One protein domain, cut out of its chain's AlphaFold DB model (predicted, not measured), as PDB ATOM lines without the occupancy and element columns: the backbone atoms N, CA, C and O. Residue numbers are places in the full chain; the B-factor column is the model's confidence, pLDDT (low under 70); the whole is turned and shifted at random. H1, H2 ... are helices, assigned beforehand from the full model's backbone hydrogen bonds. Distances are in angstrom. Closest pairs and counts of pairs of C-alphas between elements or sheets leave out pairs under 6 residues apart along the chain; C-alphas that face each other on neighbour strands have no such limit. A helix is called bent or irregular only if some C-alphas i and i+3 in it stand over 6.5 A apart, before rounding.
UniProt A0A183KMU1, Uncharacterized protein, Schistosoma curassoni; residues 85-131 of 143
ATOM      1  N   ASP A  85     -27.636 -40.259  21.254       62.28
ATOM      2  CA  ASP A  85     -26.996 -39.770  22.480       62.28
ATOM      3  C   ASP A  85     -26.522 -38.315  22.328       62.28
ATOM      4  O   ASP A  85     -26.753 -37.478  23.202       62.28
ATOM      5  N   GLU A  86     -25.949 -37.971  21.180       62.03
ATOM      6  CA  GLU A  86     -25.533 -36.622  20.791       62.03
ATOM      7  C   GLU A  86     -26.753 -35.707  20.665       62.03
ATOM      8  O   GLU A  86     -26.774 -34.592  21.198       62.03
ATOM      9  N   ASP A  87     -27.815 -36.229  20.061       62.28
ATOM     10  CA  ASP A  87     -29.126 -35.600  20.008       62.28
ATOM     11  C   ASP A  87     -29.676 -35.319  21.408       62.28
ATOM     12  O   ASP A  87     -30.019 -34.185  21.756       62.28
ATOM     13  N   VAL A  88     -29.698 -36.337  22.267       63.84
ATOM     14  CA  VAL A  88     -30.147 -36.230  23.656       63.84
ATOM     15  C   VAL A  88     -29.306 -35.204  24.418       63.84
ATOM     16  O   VAL A  88     -29.879 -34.408  25.164       63.84
ATOM     17  N   LYS A  89     -27.986 -35.131  24.206       67.25
ATOM     18  CA  LYS A  89     -27.111 -34.110  24.812       67.25
ATOM     19  C   LYS A  89     -27.490 -32.698  24.370       67.25
ATOM     20  O   LYS A  89     -27.593 -31.813  25.224       67.25
ATOM     21  N   VAL A  90     -27.755 -32.473  23.082       68.44
ATOM     22  CA  VAL A  90     -28.193 -31.163  22.570       68.44
ATOM     23  C   VAL A  90     -29.557 -30.776  23.135       68.44
ATOM     24  O   VAL A  90     -29.735 -29.646  23.600       68.44
ATOM     25  N   TRP A  91     -30.506 -31.710  23.179       66.12
ATOM     26  CA  TRP A  91     -31.831 -31.476  23.754       66.12
ATOM     27  C   TRP A  91     -31.779 -31.227  25.264       66.12
ATOM     28  O   TRP A  91     -32.452 -30.322  25.764       66.12
ATOM     29  N   ILE A  92     -30.927 -31.947  25.999       71.94
ATOM     30  CA  ILE A  92     -30.631 -31.664  27.409       71.94
ATOM     31  C   ILE A  92     -30.028 -30.263  27.548       71.94
ATOM     32  O   ILE A  92     -30.420 -29.526  28.453       71.94
ATOM     33  N   GLY A  93     -29.126 -29.864  26.650       76.81
ATOM     34  CA  GLY A  93     -28.559 -28.517  26.601       76.81
ATOM     35  C   GLY A  93     -29.627 -27.435  26.427       76.81
ATOM     36  O   GLY A  93     -29.664 -26.478  27.201       76.81
ATOM     37  N   LYS A  94     -30.558 -27.616  25.483       75.44
ATOM     38  CA  LYS A  94     -31.675 -26.684  25.239       75.44
ATOM     39  C   LYS A  94     -32.646 -26.616  26.413       75.44
ATOM     40  O   LYS A  94     -33.020 -25.522  26.832       75.44
ATOM     41  N   ALA A  95     -32.998 -27.760  26.996       73.31
ATOM     42  CA  ALA A  95     -33.840 -27.814  28.187       73.31
ATOM     43  C   ALA A  95     -33.173 -27.118  29.386       73.31
ATOM     44  O   ALA A  95     -33.829 -26.366  30.107       73.31
ATOM     45  N   ARG A  96     -31.860 -27.311  29.575       79.75
ATOM     46  CA  ARG A  96     -31.074 -26.609  30.600       79.75
ATOM     47  C   ARG A  96     -31.035 -25.105  30.344       79.75
ATOM     48  O   ARG A  96     -31.241 -24.341  31.282       79.75
ATOM     49  N   ALA A  97     -30.832 -24.672  29.102       82.44
ATOM     50  CA  ALA A  97     -30.836 -23.256  28.739       82.44
ATOM     51  C   ALA A  97     -32.201 -22.599  29.011       82.44
ATOM     52  O   ALA A  97     -32.257 -21.565  29.675       82.44
ATOM     53  N   ALA A  98     -33.303 -23.230  28.594       79.12
ATOM     54  CA  ALA A  98     -34.659 -22.756  28.877       79.12
ATOM     55  C   ALA A  98     -34.945 -22.709  30.389       79.12
ATOM     56  O   ALA A  98     -35.506 -21.740  30.898       79.12
ATOM     57  N   TYR A  99     -34.498 -23.722  31.138       79.19
ATOM     58  CA  TYR A  99     -34.605 -23.727  32.595       79.19
ATOM     59  C   TYR A  99     -33.834 -22.560  33.230       79.19
ATOM     60  O   TYR A  99     -34.359 -21.894  34.122       79.19
ATOM     61  N   LEU A 100     -32.620 -22.269  32.754       84.06
ATOM     62  CA  LEU A 100     -31.804 -21.155  33.240       84.06
ATOM     63  C   LEU A 100     -32.396 -19.786  32.886       84.06
ATOM     64  O   LEU A 100     -32.344 -18.876  33.710       84.06
ATOM     65  N   GLN A 101     -33.008 -19.628  31.712       83.19
ATOM     66  CA  GLN A 101     -33.709 -18.390  31.347       83.19
ATOM     67  C   GLN A 101     -34.877 -18.092  32.297       83.19
ATOM     68  O   GLN A 101     -35.128 -16.941  32.650       83.19
ATOM     69  N   LEU A 102     -35.546 -19.134  32.795       81.38
ATOM     70  CA  LEU A 102     -36.655 -19.020  33.745       81.38
ATOM     71  C   LEU A 102     -36.188 -18.925  35.214       81.38
ATOM     72  O   LEU A 102     -37.014 -19.003  36.124       81.38
ATOM     73  N   ARG A 103     -34.890 -18.689  35.483       84.56
ATOM     74  CA  ARG A 103     -34.314 -18.576  36.844       84.56
ATOM     75  C   ARG A 103     -35.079 -17.618  37.757       84.56
ATOM     76  O   ARG A 103     -35.296 -17.920  38.929       84.56
ATOM     77  N   ASN A 104     -35.524 -16.484  37.221       84.69
ATOM     78  CA  ASN A 104     -36.266 -15.479  37.987       84.69
ATOM     79  C   ASN A 104     -37.648 -15.996  38.435       84.69
ATOM     80  O   ASN A 104     -38.114 -15.659  39.521       84.69
ATOM     81  N   ILE A 105     -38.274 -16.872  37.641       81.56
ATOM     82  CA  ILE A 105     -39.549 -17.527  37.968       81.56
ATOM     83  C   ILE A 105     -39.342 -18.563  39.077       81.56
ATOM     84  O   ILE A 105     -40.127 -18.623  40.026       81.56
ATOM     85  N   TRP A 106     -38.262 -19.344  39.006       81.75
ATOM     86  CA  TRP A 106     -37.932 -20.343  40.029       81.75
ATOM     87  C   TRP A 106     -37.642 -19.700  41.387       81.75
ATOM     88  O   TRP A 106     -38.155 -20.174  42.402       81.75
ATOM     89  N   ASN A 107     -36.925 -18.572  41.389       83.44
ATOM     90  CA  ASN A 107     -36.566 -17.821  42.595       83.44
ATOM     91  C   ASN A 107     -37.705 -16.949  43.153       83.44
ATOM     92  O   ASN A 107     -37.604 -16.451  44.274       83.44
ATOM     93  N   SER A 108     -38.799 -16.763  42.407       83.44
ATOM     94  CA  SER A 108     -39.927 -15.943  42.857       83.44
ATOM     95  C   SER A 108     -40.671 -16.598  44.023       83.44
ATOM     96  O   SER A 108     -41.129 -17.738  43.919       83.44
ATOM     97  N   LYS A 109     -40.843 -15.860  45.124       84.75
ATOM     98  CA  LYS A 109     -41.682 -16.270  46.266       84.75
ATOM     99  C   LYS A 109     -43.177 -16.007  46.039       84.75
ATOM    100  O   LYS A 109     -43.992 -16.561  46.763       84.75
ATOM    101  N   GLN A 110     -43.536 -15.189  45.043       83.62
ATOM    102  CA  GLN A 110     -44.936 -14.886  44.709       83.62
ATOM    103  C   GLN A 110     -45.641 -16.038  43.987       83.62
ATOM    104  O   GLN A 110     -46.864 -16.143  44.030       83.62
ATOM    105  N   LEU A 111     -44.888 -16.899  43.302       78.88
ATOM    106  CA  LEU A 111     -45.450 -17.997  42.526       78.88
ATOM    107  C   LEU A 111     -45.533 -19.268  43.366       78.88
ATOM    108  O   LEU A 111     -44.525 -19.746  43.891       78.88
ATOM    109  N   SER A 112     -46.731 -19.847  43.430       82.75
ATOM    110  CA  SER A 112     -46.948 -21.127  44.098       82.75
ATOM    111  C   SER A 112     -46.241 -22.268  43.360       82.75
ATOM    112  O   SER A 112     -46.043 -22.239  42.140       82.75
ATOM    113  N   THR A 113     -45.884 -23.314  44.104       80.88
ATOM    114  CA  THR A 113     -45.198 -24.499  43.569       80.88
ATOM    115  C   THR A 113     -45.979 -25.147  42.420       80.88
ATOM    116  O   THR A 113     -45.382 -25.533  41.419       80.88
ATOM    117  N   ASN A 114     -47.315 -25.174  42.495       82.75
ATOM    118  CA  ASN A 114     -48.171 -25.722  41.437       82.75
ATOM    119  C   ASN A 114     -48.056 -24.955  40.109       82.75
ATOM    120  O   ASN A 114     -48.020 -25.570  39.043       82.75
ATOM    121  N   ILE A 115     -47.944 -23.623  40.153       80.94
ATOM    122  CA  ILE A 115     -47.789 -22.802  38.943       80.94
ATOM    123  C   ILE A 115     -46.407 -23.033  38.320       80.94
ATOM    124  O   ILE A 115     -46.301 -23.211  37.108       80.94
ATOM    125  N   LYS A 116     -45.355 -23.131  39.142       80.94
ATOM    126  CA  LYS A 116     -43.993 -23.444  38.673       80.94
ATOM    127  C   LYS A 116     -43.919 -24.818  38.001       80.94
ATOM    128  O   LYS A 116     -43.341 -24.943  36.924       80.94
ATOM    129  N   VAL A 117     -44.561 -25.831  38.588       81.12
ATOM    130  CA  VAL A 117     -44.648 -27.182  38.005       81.12
ATOM    131  C   VAL A 117     -45.399 -27.162  36.671       81.12
ATOM    132  O   VAL A 117     -44.977 -27.816  35.718       81.12
ATOM    133  N   ARG A 118     -46.477 -26.377  36.557       81.50
ATOM    134  CA  ARG A 118     -47.222 -26.226  35.300       81.50
ATOM    135  C   ARG A 118     -46.381 -25.550  34.212       81.50
ATOM    136  O   ARG A 118     -46.315 -26.071  33.105       81.50
ATOM    137  N   ILE A 119     -45.657 -24.477  34.540       79.19
ATOM    138  CA  ILE A 119     -44.738 -23.785  33.615       79.19
ATOM    139  C   ILE A 119     -43.616 -24.718  33.143       79.19
ATOM    140  O   ILE A 119     -43.293 -24.733  31.954       79.19
ATOM    141  N   PHE A 120     -43.049 -25.529  34.040       76.88
ATOM    142  CA  PHE A 120     -42.051 -26.540  33.685       76.88
ATOM    143  C   PHE A 120     -42.629 -27.607  32.743       76.88
ATOM    144  O   PHE A 120     -42.024 -27.931  31.720       76.88
ATOM    145  N   ASN A 121     -43.826 -28.124  33.041       72.88
ATOM    146  CA  ASN A 121     -44.485 -29.119  32.198       72.88
ATOM    147  C   ASN A 121     -44.839 -28.568  30.800       72.88
ATOM    148  O   ASN A 121     -44.728 -29.300  29.821       72.88
ATOM    149  N   THR A 122     -45.221 -27.292  30.693       70.25
ATOM    150  CA  THR A 122     -45.618 -26.670  29.420       70.25
ATOM    151  C   THR A 122     -44.447 -26.164  28.580       70.25
ATOM    152  O   THR A 122     -44.574 -26.167  27.364       70.25
ATOM    153  N   ASN A 123     -43.322 -25.748  29.174       66.25
ATOM    154  CA  ASN A 123     -42.196 -25.172  28.415       66.25
ATOM    155  C   ASN A 123     -40.973 -26.091  28.318       66.25
ATOM    156  O   ASN A 123     -40.270 -26.065  27.318       66.25
ATOM    157  N   VAL A 124     -40.691 -26.902  29.342       63.41
ATOM    158  CA  VAL A 124     -39.485 -27.752  29.375       63.41
ATOM    159  C   VAL A 124     -39.806 -29.177  28.921       63.41
ATOM    160  O   VAL A 124     -39.028 -29.797  28.198       63.41
ATOM    161  N   LYS A 125     -40.972 -29.711  29.306       62.50
ATOM    162  CA  LYS A 125     -41.406 -31.050  28.875       62.50
ATOM    163  C   LYS A 125     -41.865 -31.095  27.422       62.50
ATOM    164  O   LYS A 125     -41.608 -32.100  26.779       62.50
ATOM    165  N   THR A 126     -42.515 -30.051  26.914       53.66
ATOM    166  CA  THR A 126     -42.918 -29.953  25.499       53.66
ATOM    167  C   THR A 126     -41.695 -29.952  24.596       53.66
ATOM    168  O   THR A 126     -41.580 -30.853  23.785       53.66
ATOM    169  N   VAL A 127     -40.699 -29.098  24.859       56.12
ATOM    170  CA  VAL A 127     -39.385 -29.133  24.185       56.12
ATOM    171  C   VAL A 127     -38.786 -30.548  24.154       56.12
ATOM    172  O   VAL A 127     -38.173 -30.925  23.167       56.12
ATOM    173  N   ARG A 128     -38.994 -31.367  25.197       50.38
ATOM    174  CA  ARG A 128     -38.498 -32.752  25.252       50.38
ATOM    175  C   ARG A 128     -39.407 -33.802  24.588       50.38
ATOM    176  O   ARG A 128     -38.901 -34.833  24.164       50.38
ATOM    177  N   LEU A 129     -40.725 -33.600  24.549       49.25
ATOM    178  CA  LEU A 129     -41.707 -34.620  24.145       49.25
ATOM    179  C   LEU A 129     -42.336 -34.370  22.768       49.25
ATOM    180  O   LEU A 129     -42.664 -35.342  22.096       49.25
ATOM    181  N   SER A 130     -42.496 -33.119  22.326       45.00
ATOM    182  CA  SER A 130     -43.231 -32.803  21.090       45.00
ATOM    183  C   SER A 130     -42.420 -32.970  19.803       45.00
ATOM    184  O   SER A 130     -42.986 -32.826  18.730       45.00
ATOM    185  N   THR A 131     -41.123 -33.283  19.879       43.59
ATOM    186  CA  THR A 131     -40.275 -33.506  18.684       43.59
ATOM    187  C   THR A 131     -39.609 -34.889  18.683       43.59
ATOM    188  O   THR A 131     -39.294 -35.438  17.634       43.59
TER     189      THR A 131
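AT A GLANCE: This is residues 85 to 131 of the 143 residues of an uncharacterized protein of Schistosoma curassoni (UniProt A0A183KMU1). Two long helices, H1 and H3, lie side by side and run opposite ways like the arms of a narrow U, with the short helix H2 following H1 before the chain folds back into H3. Residues 109 to 114 stick out at the turn, and the arms touch through the later part of H3, residues 123 to 128. The printed part has 47 residues with three named helices, in the order H1, H2, H3, and no named strand; the class is all helix. The whole is only just loose, close to compact, with a radius of gyration of the C-alphas of 11.8 A, and its outline is a rod spanning 37 by 18 by 11 A.

IN THESE COORDINATES: H1 and H3 are the longest helices, with 17 residues each. H1 runs from Asp 85, C-alpha at (-26.996, -39.770, 22.480), to Gln 101, and is 24.1 A from first to last C-alpha. H3 runs from Thr 113, C-alpha at (-45.198, -24.499, 43.569), to Leu 129, C-alpha at (-41.707, -34.620, 24.145), and is 22.2 A long. H2 is residues 103 to 107, 6.2 A from first to last C-alpha.

HOW THE PARTS SIT: H1 and H3 touch, with 8 pairs of C-alphas within 8 A, and the closest C-alphas are those of Ala 95 and Val 124, 5.8 A apart. H3 touches H1 with residues 123 to 128 alone. They run opposite ways at a shallow tilt of 32 degrees, only just short of steep. H3 has a kink of 28 degrees near residue 123; it is neither bent nor irregular, but only just: C-alphas 122 and 125 are 6.1 A apart. H2 and H3 are close but not clearly touching, and their closest C-alphas, those of Trp 106 and Lys 116, are 6.9 A apart. H1 and H2 meet only through their link. In H1 and H2 every O i to N i+4 pair is within hydrogen-bond range, and in H3 10 of 13 are.

THE WHOLE: The C-alphas of Asp 85 and Gln 110 are the two farthest apart, at 37.9 A, while those of the first and last printed residues, Asp 85 and Thr 131, are 15.2 A apart. The printed part has no cut. The links H1 to H2, of 1 residue, and H2 to H3, of 5 residues, are both tight. Residues 109 to 114, of which 113 and 114 belong to H3, stand free. The mean pLDDT of the printed part is 72.9, and the model's confidence is low, under 70, in residues 85 to 91 and 123 to 131.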